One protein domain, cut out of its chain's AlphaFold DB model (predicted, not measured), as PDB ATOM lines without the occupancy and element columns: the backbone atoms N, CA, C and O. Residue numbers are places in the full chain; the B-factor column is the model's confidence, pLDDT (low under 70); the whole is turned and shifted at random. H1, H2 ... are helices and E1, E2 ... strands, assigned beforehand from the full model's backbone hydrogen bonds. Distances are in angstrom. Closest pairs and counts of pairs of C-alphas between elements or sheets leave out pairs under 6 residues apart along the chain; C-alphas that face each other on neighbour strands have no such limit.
ATOM      1  N   CYS A   6      23.662  16.969 -32.585       35.44
ATOM      2  CA  CYS A   6      23.782  15.908 -33.583       35.44
ATOM      3  C   CYS A   6      24.909  14.971 -33.139       35.44
ATOM      4  O   CYS A   6      26.088  15.322 -33.234       35.44
ATOM      5  N   GLY A   7      24.554  13.797 -32.620       36.84
ATOM      6  CA  GLY A   7      25.526  12.763 -32.280       36.84
ATOM      7  C   GLY A   7      25.957  12.017 -33.540       36.84
ATOM      8  O   GLY A   7      25.185  11.238 -34.093       36.84
ATOM      9  N   ASN A   8      27.192  12.230 -33.999       34.56
ATOM     10  CA  ASN A   8      27.800  11.373 -35.018       34.56
ATOM     11  C   ASN A   8      28.244  10.066 -34.358       34.56
ATOM     12  O   ASN A   8      29.316  10.005 -33.761       34.56
ATOM     13  N   ASN A   9      27.432   9.019 -34.473       38.38
ATOM     14  CA  ASN A   9      27.821   7.678 -34.051       38.38
ATOM     15  C   ASN A   9      28.680   7.057 -35.166       38.38
ATOM     16  O   ASN A   9      28.144   6.493 -36.116       38.38
ATOM     17  N   LYS A  10      30.007   7.242 -35.125       32.84
ATOM     18  CA  LYS A  10      30.910   6.693 -36.157       32.84
ATOM     19  C   LYS A  10      31.360   5.245 -35.918       32.84
ATOM     20  O   LYS A  10      31.888   4.659 -36.852       32.84
ATOM     21  N   ASP A  11      31.081   4.641 -34.759       37.19
ATOM     22  CA  ASP A  11      31.737   3.376 -34.365       37.19
ATOM     23  C   ASP A  11      30.815   2.165 -34.132       37.19
ATOM     24  O   ASP A  11      31.236   1.162 -33.563       37.19
ATOM     25  N   THR A  12      29.566   2.180 -34.596       37.53
ATOM     26  CA  THR A  12      28.723   0.968 -34.588       37.53
ATOM     27  C   THR A  12      27.972   0.878 -35.907       37.53
ATOM     28  O   THR A  12      27.410   1.873 -36.349       37.53
ATOM     29  N   GLY A  13      27.991  -0.280 -36.575       33.88
ATOM     30  CA  GLY A  13      27.352  -0.526 -37.879       33.88
ATOM     31  C   GLY A  13      25.815  -0.490 -37.861       33.88
ATOM     32  O   GLY A  13      25.172  -1.391 -38.388       33.88
ATOM     33  N   ALA A  14      25.232   0.531 -37.236       38.47
ATOM     34  CA  ALA A  14      23.811   0.777 -37.049       38.47
ATOM     35  C   ALA A  14      23.345   1.976 -37.913       38.47
ATOM     36  O   ALA A  14      24.157   2.828 -38.291       38.47
ATOM     37  N   PRO A  15      22.050   2.054 -38.269       38.66
ATOM     38  CA  PRO A  15      21.559   2.964 -39.299       38.66
ATOM     39  C   PRO A  15      21.545   4.432 -38.843       38.66
ATOM     40  O   PRO A  15      20.767   4.806 -37.973       38.66
ATOM     41  N   GLY A  16      22.342   5.264 -39.523       43.31
ATOM     42  CA  GLY A  16      22.171   6.718 -39.645       43.31
ATOM     43  C   GLY A  16      22.401   7.578 -38.387       43.31
ATOM     44  O   GLY A  16      22.394   7.092 -37.259       43.31
ATOM     45  N   PRO A  17      22.615   8.897 -38.563       47.00
ATOM     46  CA  PRO A  17      22.797   9.825 -37.450       47.00
ATOM     47  C   PRO A  17      21.505   9.965 -36.628       47.00
ATOM     48  O   PRO A  17      20.426  10.212 -37.172       47.00
ATOM     49  N   LEU A  18      21.631   9.822 -35.307       45.12
ATOM     50  CA  LEU A  18      20.554  10.020 -34.338       45.12
ATOM     51  C   LEU A  18      20.517  11.492 -33.926       45.12
ATOM     52  O   LEU A  18      21.542  12.044 -33.518       45.12
ATOM     53  N   ALA A  19      19.339  12.113 -33.972       46.31
ATOM     54  CA  ALA A  19      19.152  13.426 -33.374       46.31
ATOM     55  C   ALA A  19      17.957  13.454 -32.428       46.31
ATOM     56  O   ALA A  19      16.917  12.826 -32.652       46.31
ATOM     57  N   ILE A  20      18.121  14.251 -31.379       48.00
ATOM     58  CA  ILE A  20      17.053  14.668 -30.482       48.00
ATOM     59  C   ILE A  20      16.790  16.133 -30.771       48.00
ATOM     60  O   ILE A  20      17.699  16.963 -30.753       48.00
ATOM     61  N   VAL A  21      15.531  16.446 -31.049       45.06
ATOM     62  CA  VAL A  21      15.113  17.803 -31.372       45.06
ATOM     63  C   VAL A  21      14.419  18.400 -30.158       45.06
ATOM     64  O   VAL A  21      13.276  18.063 -29.858       45.06
ATOM     65  N   MET A  22      15.097  19.328 -29.485       40.78
ATOM     66  CA  MET A  22      14.513  20.152 -28.429       40.78
ATOM     67  C   MET A  22      14.773  21.633 -28.761       40.78
ATOM     68  O   MET A  22      15.692  22.255 -28.239       40.78
ATOM     69  N   THR A  23      14.016  22.209 -29.708       38.81
ATOM     70  CA  THR A  23      14.263  23.583 -30.202       38.81
ATOM     71  C   THR A  23      13.004  24.438 -30.315       38.81
ATOM     72  O   THR A  23      12.188  24.245 -31.208       38.81
ATOM     73  N   CYS A  24      12.890  25.470 -29.483       28.22
ATOM     74  CA  CYS A  24      11.909  26.540 -29.655       28.22
ATOM     75  C   CYS A  24      12.246  27.394 -30.897       28.22
ATOM     76  O   CYS A  24      13.275  28.065 -30.911       28.22
ATOM     77  N   GLY A  25      11.359  27.400 -31.899       40.03
ATOM     78  CA  GLY A  25      11.365  28.357 -33.013       40.03
ATOM     79  C   GLY A  25      12.249  28.001 -34.220       40.03
ATOM     80  O   GLY A  25      13.455  28.208 -34.203       40.03
ATOM     81  N   ALA A  26      11.579  27.614 -35.313       44.50
ATOM     82  CA  ALA A  26      12.016  27.566 -36.719       44.50
ATOM     83  C   ALA A  26      12.735  26.304 -37.276       44.50
ATOM     84  O   ALA A  26      13.845  25.945 -36.905       44.50
ATOM     85  N   ARG A  27      12.084  25.765 -38.331       54.62
ATOM     86  CA  ARG A  27      12.500  24.772 -39.352       54.62
ATOM     87  C   ARG A  27      12.587  23.298 -38.928       54.62
ATOM     88  O   ARG A  27      13.604  22.649 -39.154       54.62
ATOM     89  N   SER A  28      11.461  22.728 -38.486       59.41
ATOM     90  CA  SER A  28      11.290  21.272 -38.298       59.41
ATOM     91  C   SER A  28      11.793  20.450 -39.492       59.41
ATOM     92  O   SER A  28      12.524  19.487 -39.308       59.41
ATOM     93  N   ARG A  29      11.517  20.886 -40.727       62.28
ATOM     94  CA  ARG A  29      11.990  20.215 -41.949       62.28
ATOM     95  C   ARG A  29      13.516  20.171 -42.094       62.28
ATOM     96  O   ARG A  29      14.058  19.174 -42.548       62.28
ATOM     97  N   ALA A  30      14.215  21.246 -41.721       65.56
ATOM     98  CA  ALA A  30      15.677  21.266 -41.794       65.56
ATOM     99  C   ALA A  30      16.298  20.292 -40.785       65.56
ATOM    100  O   ALA A  30      17.353  19.736 -41.065       65.56
ATOM    101  N   LEU A  31      15.627  20.089 -39.649       64.25
ATOM    102  CA  LEU A  31      16.019  19.127 -38.628       64.25
ATOM    103  C   LEU A  31      15.760  17.699 -39.110       64.25
ATOM    104  O   LEU A  31      16.699  16.919 -39.157       64.25
ATOM    105  N   VAL A  32      14.543  17.378 -39.565       66.12
ATOM    106  CA  VAL A  32      14.199  16.032 -40.065       66.12
ATOM    107  C   VAL A  32      15.139  15.579 -41.188       66.12
ATOM    108  O   VAL A  32      15.686  14.484 -41.110       66.12
ATOM    109  N   ASN A  33      15.436  16.451 -42.156       68.44
ATOM    110  CA  ASN A  33      16.335  16.135 -43.275       68.44
ATOM    111  C   ASN A  33      17.784  15.802 -42.868       68.44
ATOM    112  O   ASN A  33      18.538  15.283 -43.687       68.44
ATOM    113  N   GLN A  34      18.206  16.142 -41.648       74.12
ATOM    114  CA  GLN A  34      19.561  15.880 -41.146       74.12
ATOM    115  C   GLN A  34      19.641  14.612 -40.284       74.12
ATOM    116  O   GLN A  34      20.726  14.259 -39.824       74.12
ATOM    117  N   CYS A  35      18.515  13.930 -40.055       69.94
ATOM    118  CA  CYS A  35      18.404  12.850 -39.078       69.94
ATOM    119  C   CYS A  35      18.006  11.535 -39.752       69.94
ATOM    120  O   CYS A  35      17.079  11.500 -40.553       69.94
ATOM    121  N   GLY A  36      18.658  10.432 -39.376       75.81
ATOM    122  CA  GLY A  36      18.240   9.080 -39.766       75.81
ATOM    123  C   GLY A  36      17.110   8.518 -38.895       75.81
ATOM    124  O   GLY A  36      16.438   7.569 -39.290       75.81
ATOM    125  N   ARG A  37      16.899   9.096 -37.706       80.38
ATOM    126  CA  ARG A  37      15.826   8.770 -36.752       80.38
ATOM    127  C   ARG A  37      15.621   9.944 -35.796       80.38
ATOM    128  O   ARG A  37      16.571  10.663 -35.481       80.38
ATOM    129  N   ILE A  38      14.398  10.084 -35.294       85.12
ATOM    130  CA  ILE A  38      14.016  11.070 -34.282       85.12
ATOM    131  C   ILE A  38      13.585  10.348 -33.005       85.12
ATOM    132  O   ILE A  38      12.801   9.401 -33.050       85.12
ATOM    133  N   VAL A  39      14.068  10.823 -31.858       85.44
ATOM    134  CA  VAL A  39      13.620  10.364 -30.538       85.44
ATOM    135  C   VAL A  39      12.918  11.510 -29.817       85.44
ATOM    136  O   VAL A  39      13.462  12.610 -29.726       85.44
ATOM    137  N   ILE A  40      11.710  11.256 -29.317       86.94
ATOM    138  CA  ILE A  40      10.881  12.229 -28.594       86.94
ATOM    139  C   ILE A  40      10.451  11.591 -27.277       86.94
ATOM    140  O   ILE A  40      10.127  10.410 -27.243       86.94
ATOM    141  N   ASP A  41      10.436  12.336 -26.181       85.88
ATOM    142  CA  ASP A  41       9.930  11.823 -24.912       85.88
ATOM    143  C   ASP A  41       8.386  11.835 -24.868       85.88
ATOM    144  O   ASP A  41       7.731  12.524 -25.647       85.88
ATOM    145  N   ASP A  42       7.757  11.074 -23.984       82.56
ATOM    146  CA  ASP A  42       6.297  10.977 -23.852       82.56
ATOM    147  C   ASP A  42       5.673  12.089 -22.993       82.56
ATOM    148  O   ASP A  42       4.503  11.975 -22.629       82.56
ATOM    149  N   THR A  43       6.390  13.189 -22.707       81.62
ATOM    150  CA  THR A  43       5.844  14.279 -21.884       81.62
ATOM    151  C   THR A  43       4.538  14.796 -22.475       81.62
ATOM    152  O   THR A  43       4.502  15.402 -23.554       81.62
ATOM    153  N   ASN A  44       3.463  14.618 -21.711       77.88
ATOM    154  CA  ASN A  44       2.180  15.236 -21.975       77.88
ATOM    155  C   ASN A  44       2.211  16.680 -21.467       77.88
ATOM    156  O   ASN A  44       2.046  16.965 -20.283       77.88
ATOM    157  N   ILE A  45       2.455  17.610 -22.388       72.62
ATOM    158  CA  ILE A  45       2.591  19.035 -22.068       72.62
ATOM    159  C   ILE A  45       1.309  19.577 -21.422       72.62
ATOM    160  O   ILE A  45       1.397  20.370 -20.487       72.62
ATOM    161  N   SER A  46       0.135  19.128 -21.874       68.81
ATOM    162  CA  SER A  46      -1.155  19.542 -21.312       68.81
ATOM    163  C   SER A  46      -1.296  19.103 -19.855       68.81
ATOM    164  O   SER A  46      -1.710  19.890 -19.011       68.81
ATOM    165  N   PRO A  75       5.715  24.401 -27.259       70.44
ATOM    166  CA  PRO A  75       6.371  23.092 -27.269       70.44
ATOM    167  C   PRO A  75       5.499  21.988 -27.894       70.44
ATOM    168  O   PRO A  75       6.017  21.108 -28.579       70.44
ATOM    169  N   GLY A  76       4.170  22.068 -27.734       75.94
ATOM    170  CA  GLY A  76       3.231  21.137 -28.369       75.94
ATOM    171  C   GLY A  76       3.181  21.304 -29.888       75.94
ATOM    172  O   GLY A  76       3.310  20.328 -30.620       75.94
ATOM    173  N   ALA A  77       3.082  22.547 -30.370       76.94
ATOM    174  CA  ALA A  77       3.075  22.840 -31.804       76.94
ATOM    175  C   ALA A  77       4.397  22.437 -32.474       76.94
ATOM    176  O   ALA A  77       4.393  21.868 -33.566       76.94
ATOM    177  N   LEU A  78       5.528  22.666 -31.799       78.69
ATOM    178  CA  LEU A  78       6.836  22.206 -32.249       78.69
ATOM    179  C   LEU A  78       6.870  20.681 -32.395       78.69
ATOM    180  O   LEU A  78       7.223  20.191 -33.469       78.69
ATOM    181  N   ARG A  79       6.478  19.939 -31.351       80.81
ATOM    182  CA  ARG A  79       6.438  18.471 -31.374       80.81
ATOM    183  C   ARG A  79       5.600  17.961 -32.544       80.81
ATOM    184  O   ARG A  79       6.098  17.167 -33.339       80.81
ATOM    185  N   SER A  80       4.380  18.471 -32.703       83.75
ATOM    186  CA  SER A  80       3.500  18.101 -33.817       83.75
ATOM    187  C   SER A  80       4.129  18.413 -35.175       83.75
ATOM    188  O   SER A  80       4.048  17.604 -36.094       83.75
ATOM    189  N   SER A  81       4.820  19.551 -35.304       83.38
ATOM    190  CA  SER A  81       5.493  19.933 -36.552       83.38
ATOM    191  C   SER A  81       6.687  19.039 -36.911       83.38
ATOM    192  O   SER A  81       6.989  18.887 -38.095       83.38
ATOM    193  N   ILE A  82       7.371  18.469 -35.913       83.81
ATOM    194  CA  ILE A  82       8.485  17.529 -36.104       83.81
ATOM    195  C   ILE A  82       7.939  16.164 -36.508       83.81
ATOM    196  O   ILE A  82       8.407  15.608 -37.496       83.81
ATOM    197  N   VAL A  83       6.926  15.658 -35.796       86.38
ATOM    198  CA  VAL A  83       6.288  14.368 -36.107       86.38
ATOM    199  C   VAL A  83       5.702  14.384 -37.518       86.38
ATOM    200  O   VAL A  83       6.038  13.521 -38.317       86.38
ATOM    201  N   ALA A  84       4.941  15.421 -37.878       85.94
ATOM    202  CA  ALA A  84       4.358  15.535 -39.215       85.94
ATOM    203  C   ALA A  84       5.415  15.650 -40.332       85.94
ATOM    204  O   ALA A  84       5.189  15.204 -41.457       85.94
ATOM    205  N   ALA A  85       6.568  16.273 -40.055       84.94
ATOM    206  CA  ALA A  85       7.680  16.314 -41.005       84.94
ATOM    207  C   ALA A  85       8.353  14.938 -41.140       84.94
ATOM    208  O   ALA A  85       8.618  14.500 -42.252       84.94
ATOM    209  N   ALA A  86       8.563  14.237 -40.025       85.38
ATOM    210  CA  ALA A  86       9.156  12.906 -40.001       85.38
ATOM    211  C   ALA A  86       8.290  11.870 -40.725       85.38
ATOM    212  O   ALA A  86       8.806  11.102 -41.528       85.38
ATOM    213  N   GLU A  87       6.973  11.905 -40.506       88.25
ATOM    214  CA  GLU A  87       6.006  11.062 -41.214       88.25
ATOM    215  C   GLU A  87       6.045  11.306 -42.724       88.25
ATOM    216  O   GLU A  87       6.086  10.357 -43.505       88.25
ATOM    217  N   ARG A  88       6.083  12.577 -43.144       85.69
ATOM    218  CA  ARG A  88       6.163  12.948 -44.564       85.69
ATOM    219  C   ARG A  88       7.445  12.443 -45.223       85.69
ATOM    220  O   ARG A  88       7.393  11.992 -46.364       85.69
ATOM    221  N   ASP A  89       8.566  12.540 -44.517       84.69
ATOM    222  CA  ASP A  89       9.894  12.209 -45.038       84.69
ATOM    223  C   ASP A  89      10.303  10.751 -44.715       84.69
ATOM    224  O   ASP A  89      11.449  10.364 -44.940       84.69
ATOM    225  N   ALA A  90       9.371   9.932 -44.202       88.12
ATOM    226  CA  ALA A  90       9.573   8.538 -43.789       88.12
ATOM    227  C   ALA A  90      10.736   8.328 -42.793       88.12
ATOM    228  O   ALA A  90      11.368   7.269 -42.764       88.12
ATOM    229  N   VAL A  91      11.008   9.326 -41.949       86.44
ATOM    230  CA  VAL A  91      12.016   9.247 -40.888       86.44
ATOM    231  C   VAL A  91      11.402   8.570 -39.656       86.44
ATOM    232  O   VAL A  91      10.410   9.071 -39.120       86.44
ATOM    233  N   PRO A  92      11.978   7.461 -39.150       85.69
ATOM    234  CA  PRO A  92      11.455   6.774 -37.974       85.69
ATOM    235  C   PRO A  92      11.416   7.677 -36.738       85.69
ATOM    236  O   PRO A  92      12.415   8.312 -36.388       85.69
ATOM    237  N   VAL A  93      10.282   7.671 -36.034       86.94
ATOM    238  CA  VAL A  93      10.098   8.361 -34.750       86.94
ATOM    239  C   VAL A  93       9.964   7.327 -33.638       86.94
ATOM    240  O   VAL A  93       9.122   6.436 -33.705       86.94
ATOM    241  N   THR A  94      10.783   7.438 -32.595       89.75
ATOM    242  CA  THR A  94      10.681   6.618 -31.381       89.75
ATOM    243  C   THR A  94      10.238   7.487 -30.217       89.75
ATOM    244  O   THR A  94      10.888   8.485 -29.903       89.75
ATOM    245  N   VAL A  95       9.142   7.098 -29.566       87.19
ATOM    246  CA  VAL A  95       8.688   7.748 -28.336       87.19
ATOM    247  C   VAL A  95       9.260   7.004 -27.132       87.19
ATOM    248  O   VAL A  95       9.095   5.789 -27.017       87.19
ATOM    249  N   VAL A  96       9.947   7.721 -26.247       88.19
ATOM    250  CA  VAL A  96      10.579   7.176 -25.034       88.19
ATOM    251  C   VAL A  96       9.946   7.775 -23.789       88.19
ATOM    252  O   VAL A  96       9.408   8.872 -23.837       88.19
ATOM    253  N   SER A  97      10.027   7.088 -22.651       86.94
ATOM    254  CA  SER A  97       9.492   7.665 -21.417       86.94
ATOM    255  C   SER A  97      10.254   8.931 -21.014       86.94
ATOM    256  O   SER A  97      11.482   8.966 -21.115       86.94
ATOM    257  N   ALA A  98       9.548   9.946 -20.520       85.50
ATOM    258  CA  ALA A  98      10.098  11.155 -19.917       85.50
ATOM    259  C   ALA A  98      10.461  10.968 -18.433       85.50
ATOM    260  O   ALA A  98      11.129  11.815 -17.829       85.50
ATOM    261  N   ALA A  99      10.058   9.842 -17.833       86.50
ATOM    262  CA  ALA A  99      10.267   9.561 -16.420       86.50
ATOM    263  C   ALA A  99      11.752   9.682 -16.044       86.50
ATOM    264  O   ALA A  99      12.628   9.038 -16.632       86.50
ATOM    265  N   GLY A 100      12.037  10.551 -15.074       84.94
ATOM    266  CA  GLY A 100      13.379  10.749 -14.529       84.94
ATOM    267  C   GLY A 100      14.372  11.497 -15.427       84.94
ATOM    268  O   GLY A 100      15.487  11.715 -14.965       84.94
ATOM    269  N   LEU A 101      14.010  11.952 -16.638       86.81
ATOM    270  CA  LEU A 101      14.959  12.622 -17.552       86.81
ATOM    271  C   LEU A 101      15.628  13.865 -16.943       86.81
ATOM    272  O   LEU A 101      16.789  14.139 -17.216       86.81
ATOM    273  N   SER A 102      14.914  14.590 -16.083       83.56
ATOM    274  CA  SER A 102      15.418  15.792 -15.411       83.56
ATOM    275  C   SER A 102      16.181  15.521 -14.108       83.56
ATOM    276  O   SER A 102      16.717  16.456 -13.516       83.56
ATOM    277  N   ARG A 103      16.208  14.271 -13.627       87.44
ATOM    278  CA  ARG A 103      16.736  13.907 -12.298       87.44
ATOM    279  C   ARG A 103      17.860  12.884 -12.359       87.44
ATOM    280  O   ARG A 103      18.790  12.954 -11.562       87.44
ATOM    281  N   ILE A 104      17.782  11.952 -13.300       91.56
ATOM    282  CA  ILE A 104      18.764  10.890 -13.470       91.56
ATOM    283  C   ILE A 104      19.992  11.462 -14.180       91.56
ATOM    284  O   ILE A 104      19.893  12.081 -15.240       91.56
ATOM    285  N   HIS A 105      21.166  11.251 -13.596       93.12
ATOM    286  CA  HIS A 105      22.427  11.572 -14.248       93.12
ATOM    287  C   HIS A 105      22.792  10.468 -15.248       93.12
ATOM    288  O   HIS A 105      23.038   9.331 -14.850       93.12
ATOM    289  N   ALA A 106      22.887  10.800 -16.536       91.81
ATOM    290  CA  ALA A 106      23.150   9.841 -17.610       91.81
ATOM    291  C   ALA A 106      24.452   9.049 -17.423       91.81
ATOM    292  O   ALA A 106      24.535   7.899 -17.834       91.81
ATOM    293  N   GLY A 107      25.466   9.655 -16.796       91.00
ATOM    294  CA  GLY A 107      26.768   9.018 -16.617       91.00
ATOM    295  C   GLY A 107      26.817   7.957 -15.516       91.00
ATOM    296  O   GLY A 107      27.592   7.017 -15.634       91.00
ATOM    297  N   CYS A 108      26.043   8.103 -14.433       92.31
ATOM    298  CA  CYS A 108      26.103   7.170 -13.295       92.31
ATOM    299  C   CYS A 108      24.755   6.573 -12.870       92.31
ATOM    300  O   CYS A 108      24.720   5.787 -11.930       92.31
ATOM    301  N   GLY A 109      23.648   6.961 -13.505       92.81
ATOM    302  CA  GLY A 109      22.303   6.469 -13.196       92.81
ATOM    303  C   GLY A 109      21.695   7.006 -11.896       92.81
ATOM    304  O   GLY A 109      20.542   6.707 -11.604       92.81
ATOM    305  N   TYR A 110      22.427   7.811 -11.120       93.62
ATOM    306  CA  TYR A 110      21.922   8.342  -9.856       93.62
ATOM    307  C   TYR A 110      20.772   9.331 -10.079       93.62
ATOM    308  O   TYR A 110      20.903  10.278 -10.861       93.62
ATOM    309  N   GLU A 111      19.670   9.138  -9.355       93.38
ATOM    310  CA  GLU A 111      18.509  10.024  -9.361       93.38
ATOM    311  C   GLU A 111      18.684  11.136  -8.322       93.38
ATOM    312  O   GLU A 111      18.582  10.919  -7.115       93.38
ATOM    313  N   ASN A 112      18.954  12.352  -8.793       88.81
ATOM    314  CA  ASN A 112      19.048  13.512  -7.921       88.81
ATOM    315  C   ASN A 112      17.678  13.890  -7.343       88.81
ATOM    316  O   ASN A 112      16.633  13.768  -7.992       88.81
ATOM    317  N   ALA A 113      17.699  14.410  -6.116       84.88
ATOM    318  CA  ALA A 113      16.524  15.011  -5.507       84.88
ATOM    319  C   ALA A 113      16.028  16.205  -6.342       84.88
ATOM    320  O   ALA A 113      16.796  16.845  -7.062       84.88
ATOM    321  N   LEU A 114      14.734  16.516  -6.227       71.81
ATOM    322  CA  LEU A 114      14.147  17.703  -6.846       71.81
ATOM    323  C   LEU A 114      14.793  18.960  -6.260       71.81
ATOM    324  O   LEU A 114      14.443  19.383  -5.156       71.81
ATOM    325  N   ASP A 115      15.712  19.566  -7.006       65.25
ATOM    326  CA  ASP A 115      16.244  20.867  -6.635       65.25
ATOM    327  C   ASP A 115      15.201  21.944  -6.963       65.25
ATOM    328  O   ASP A 115      14.790  22.121  -8.110       65.25
ATOM    329  N   ARG A 116      14.720  22.636  -5.927       61.75
ATOM    330  CA  ARG A 116      13.739  23.730  -6.050       61.75
ATOM    331  C   ARG A 116      14.403  25.069  -6.378       61.75
ATOM    332  O   ARG A 116      13.712  26.080  -6.500       61.75
ATOM    333  N   ARG A 117      15.734  25.104  -6.461       61.34
ATOM    334  CA  ARG A 117      16.497  26.316  -6.766       61.34
ATOM    335  C   ARG A 117      16.294  26.742  -8.226       61.34
ATOM    336  O   ARG A 117      16.005  25.905  -9.082       61.34
ATOM    337  N   PRO A 118      16.440  28.046  -8.533       55.41
ATOM    338  CA  PRO A 118      16.380  28.528  -9.907       55.41
ATOM    339  C   PRO A 118      17.350  27.732 -10.784       55.41
ATOM    340  O   PRO A 118      18.490  27.520 -10.370       55.41
ATOM    341  N   ARG A 119      16.887  27.303 -11.969       62.06
ATOM    342  CA  ARG A 119      17.634  26.456 -12.916       62.06
ATOM    343  C   ARG A 119      19.075  26.948 -13.072       62.06
ATOM    344  O   ARG A 119      19.329  27.928 -13.773       62.06
ATOM    345  N   GLN A 120      20.006  26.262 -12.416       67.31
ATOM    346  CA  GLN A 120      21.427  26.430 -12.668       67.31
ATOM    347  C   GLN A 120      21.752  25.740 -13.990       67.31
ATOM    348  O   GLN A 120      21.191  24.696 -14.311       67.31
ATOM    349  N   ARG A 121      22.658  26.339 -14.768       76.44
ATOM    350  CA  ARG A 121      23.077  25.783 -16.063       76.44
ATOM    351  C   ARG A 121      23.738  24.410 -15.914       76.44
ATOM    352  O   ARG A 121      23.725  23.626 -16.851       76.44
ATOM    353  N   LEU A 122      24.319  24.144 -14.747       86.06
ATOM    354  CA  LEU A 122      24.955  22.884 -14.408       86.06
ATOM    355  C   LEU A 122      24.490  22.427 -13.023       86.06
ATOM    356  O   LEU A 122      24.255  23.263 -12.151       86.06
ATOM    357  N   ILE A 123      24.391  21.115 -12.825       86.19
ATOM    358  CA  ILE A 123      23.958  20.474 -11.577       86.19
ATOM    359  C   ILE A 123      25.072  19.553 -11.083       86.19
ATOM    360  O   ILE A 123      25.719  18.879 -11.882       86.19
ATOM    361  N   VAL A 124      25.297  19.500  -9.770       90.06
ATOM    362  CA  VAL A 124      26.200  18.519  -9.153       90.06
ATOM    363  C   VAL A 124      25.424  17.236  -8.874       90.06
ATOM    364  O   VAL A 124      24.402  17.257  -8.193       90.06
ATOM    365  N   CYS A 125      25.905  16.108  -9.387       91.19
ATOM    366  CA  CYS A 125      25.317  14.805  -9.115       91.19
ATOM    367  C   CYS A 125      25.624  14.360  -7.677       91.19
ATOM    368  O   CYS A 125      26.790  14.205  -7.315       91.19
ATOM    369  N   GLY A 126      24.590  14.071  -6.886       90.44
ATOM    370  CA  GLY A 126      24.731  13.566  -5.515       90.44
ATOM    371  C   GLY A 126      25.349  12.165  -5.418       90.44
ATOM    372  O   GLY A 126      25.882  11.816  -4.373       90.44
ATOM    373  N   GLY A 127      25.315  11.378  -6.499       92.06
ATOM    374  CA  GLY A 127      25.885  10.029  -6.531       92.06
ATOM    375  C   GLY A 127      27.380   9.985  -6.848       92.06
ATOM    376  O   GLY A 127      28.122   9.257  -6.202       92.06
ATOM    377  N   CYS A 128      27.842  10.746  -7.849       94.00
ATOM    378  CA  CYS A 128      29.244  10.699  -8.298       94.00
ATOM    379  C   CYS A 128      30.025  12.005  -8.096       94.00
ATOM    380  O   CYS A 128      31.192  12.079  -8.477       94.00
ATOM    381  N   GLY A 129      29.390  13.050  -7.556       92.38
ATOM    382  CA  GLY A 129      30.006  14.353  -7.281       92.38
ATOM    383  C   GLY A 129      30.347  15.187  -8.519       92.38
ATOM    384  O   GLY A 129      30.845  16.302  -8.385       92.38
ATOM    385  N   ARG A 130      30.096  14.680  -9.732       92.31
ATOM    386  CA  ARG A 130      30.402  15.397 -10.976       92.31
ATOM    387  C   ARG A 130      29.342  16.442 -11.289       92.31
ATOM    388  O   ARG A 130      28.149  16.205 -11.114       92.31
ATOM    389  N   THR A 131      29.798  17.558 -11.835       91.69
ATOM    390  CA  THR A 131      28.942  18.602 -12.391       91.69
ATOM    391  C   THR A 131      28.560  18.256 -13.830       91.69
ATOM    392  O   THR A 131      29.428  17.866 -14.611       91.69
ATOM    393  N   TYR A 132      27.288  18.402 -14.194       88.12
ATOM    394  CA  TYR A 132      26.784  18.054 -15.523       88.12
ATOM    395  C   TYR A 132      25.714  19.034 -16.021       88.12
ATOM    396  O   TYR A 132      25.062  19.716 -15.231       88.12
ATOM    397  N   ASP A 133      25.544  19.094 -17.343       88.62
ATOM    398  CA  ASP A 133      24.448  19.818 -17.992       88.62
ATOM    399  C   ASP A 133      23.185  18.927 -17.984       88.62
ATOM    400  O   ASP A 133      23.225  17.811 -18.520       88.62
ATOM    401  N   PRO A 134      22.080  19.366 -17.350       84.75
ATOM    402  CA  PRO A 134      20.870  18.558 -17.232       84.75
ATOM    403  C   PRO A 134      20.198  18.273 -18.576       84.75
ATOM    404  O   PRO A 134      19.654  17.181 -18.743       84.75
ATOM    405  N   ASP A 135      20.278  19.190 -19.540       85.81
ATOM    406  CA  ASP A 135      19.684  19.009 -20.865       85.81
ATOM    407  C   ASP A 135      20.511  18.001 -21.675       85.81
ATOM    408  O   ASP A 135      19.956  17.116 -22.335       85.81
ATOM    409  N   LEU A 136      21.844  18.052 -21.559       86.88
ATOM    410  CA  LEU A 136      22.723  17.035 -22.148       86.88
ATOM    411  C   LEU A 136      22.476  15.653 -21.530       86.88
ATOM    412  O   LEU A 136      22.385  14.658 -22.246       86.88
ATOM    413  N   SER A 137      22.333  15.579 -20.206       89.25
ATOM    414  CA  SER A 137      22.029  14.323 -19.508       89.25
ATOM    415  C   SER A 137      20.688  13.739 -19.953       89.25
ATOM    416  O   SER A 137      20.616  12.558 -20.296       89.25
ATOM    417  N   ALA A 138      19.638  14.560 -20.026       88.81
ATOM    418  CA  ALA A 138      18.336  14.142 -20.536       88.81
ATOM    419  C   ALA A 138      18.434  13.628 -21.983       88.81
ATOM    420  O   ALA A 138      17.895  12.567 -22.297       88.81
ATOM    421  N   THR A 139      19.188  14.328 -22.835       88.12
ATOM    422  CA  THR A 139      19.443  13.938 -24.230       88.12
ATOM    423  C   THR A 139      20.087  12.550 -24.304       88.12
ATOM    424  O   THR A 139      19.598  11.673 -25.013       88.12
ATOM    425  N   MET A 140      21.137  12.300 -23.521       90.25
ATOM    426  CA  MET A 140      21.812  10.997 -23.504       90.25
ATOM    427  C   MET A 140      20.893   9.865 -23.026       90.25
ATOM    428  O   MET A 140      20.906   8.779 -23.605       90.25
ATOM    429  N   LEU A 141      20.055  10.117 -22.016       90.19
ATOM    430  CA  LEU A 141      19.075   9.139 -21.532       90.19
ATOM    431  C   LEU A 141      18.002   8.821 -22.578       90.19
ATOM    432  O   LEU A 141      17.619   7.663 -22.734       90.19
ATOM    433  N   MET A 142      17.520   9.832 -23.300       89.25
ATOM    434  CA  MET A 142      16.568   9.635 -24.391       89.25
ATOM    435  C   MET A 142      17.176   8.797 -25.519       89.25
ATOM    436  O   MET A 142      16.518   7.872 -25.994       89.25
ATOM    437  N   LEU A 143      18.429   9.064 -25.910       88.31
ATOM    438  CA  LEU A 143      19.125   8.259 -26.923       88.31
ATOM    439  C   LEU A 143      19.261   6.804 -26.483       88.31
ATOM    440  O   LEU A 143      18.900   5.919 -27.253       88.31
ATOM    441  N   ALA A 144      19.720   6.558 -25.253       88.31
ATOM    442  CA  ALA A 144      19.850   5.204 -24.714       88.31
ATOM    443  C   ALA A 144      18.508   4.450 -24.769       88.31
ATOM    444  O   ALA A 144      18.412   3.385 -25.374       88.31
ATOM    445  N   ARG A 145      17.427   5.076 -24.283       89.44
ATOM    446  CA  ARG A 145      16.065   4.508 -24.334       89.44
ATOM    447  C   ARG A 145      15.567   4.243 -25.758       89.44
ATOM    448  O   ARG A 145      14.748   3.350 -25.960       89.44
ATOM    449  N   GLY A 146      16.014   5.038 -26.730       84.44
ATOM    450  CA  GLY A 146      15.674   4.878 -28.145       84.44
ATOM    451  C   GLY A 146      16.466   3.776 -28.862       84.44
ATOM    452  O   GLY A 146      16.083   3.389 -29.968       84.44
ATOM    453  N   LEU A 147      17.553   3.287 -28.254       82.12
ATOM    454  CA  LEU A 147      18.379   2.181 -28.746       82.12
ATOM    455  C   LEU A 147      17.953   0.829 -28.151       82.12
ATOM    456  O   LEU A 147      17.925  -0.164 -28.876       82.12
ATOM    457  N   ASP A 148      17.525   0.807 -26.885       68.81
ATOM    458  CA  ASP A 148      17.147  -0.402 -26.123       68.81
ATOM    459  C   ASP A 148      15.853  -1.112 -26.599       68.81
ATOM    460  O   ASP A 148      15.343  -2.006 -25.927       68.81
ATOM    461  N   ARG A 149      15.287  -0.732 -27.753       53.28
ATOM    462  CA  ARG A 149      14.092  -1.362 -28.358       53.28
ATOM    463  C   ARG A 149      14.391  -2.099 -29.673       53.28
ATOM    464  O   ARG A 149      13.575  -2.045 -30.592       53.28
TER     465      ARG A 149
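What this domain is: This is residues 6 to 46 and 75 to 149 of the 150 residues of an uncharacterized protein of Mycobacterium sp. 1465703.0 (UniProt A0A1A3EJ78). In a domain of little regular structure, a small sheet of three strands has H3 over one face; H1 and H2 pack together and graze the sheet, and loop 97 to 133 reaches away. There are 116 printed residues, under half in named elements: E1 H1 E2 H2 E3 H3, class mixed, sheet order E1 E2 E3, parallel. It is compact, radius of gyration of the C-alphas 15.2 A, spans 43 by 37 by 22 A.

Where its parts are: E1 is residues 18 to 20, from C-alpha (20.554, 10.020, -34.338); E2 37 to 41; E3 93 to 96; H1 28 to 32; H2 75 to 88, 20.1 A; H3 134 to 147, 20.2 A, to C-alpha (18.379, 2.181, -28.746).

How they stand to each other: Between the parallel neighbours E1 and E2, N 19 and O 37 are within hydrogen-bond range at 3.5 A; between the parallel neighbours E2 and E3, N 40 and O 94 are within hydrogen-bond range at 2.9 A. H3 is over E2, height over the sheet 5.8 A; closest C-alphas Val 39 and Gly 146, 6.3 A. H1 touches H2, closest C-alphas Ser 28 and Ile 82, 5.2 A. H1, H2 and H3 have every O i to N i+4 pair within range.

The domain as a whole: Residues 47 to 74 are cut out, C-alphas 46 and 75 10.2 A apart. Link E3 to H3 is long. Residues 6 to 33 are under pLDDT 70.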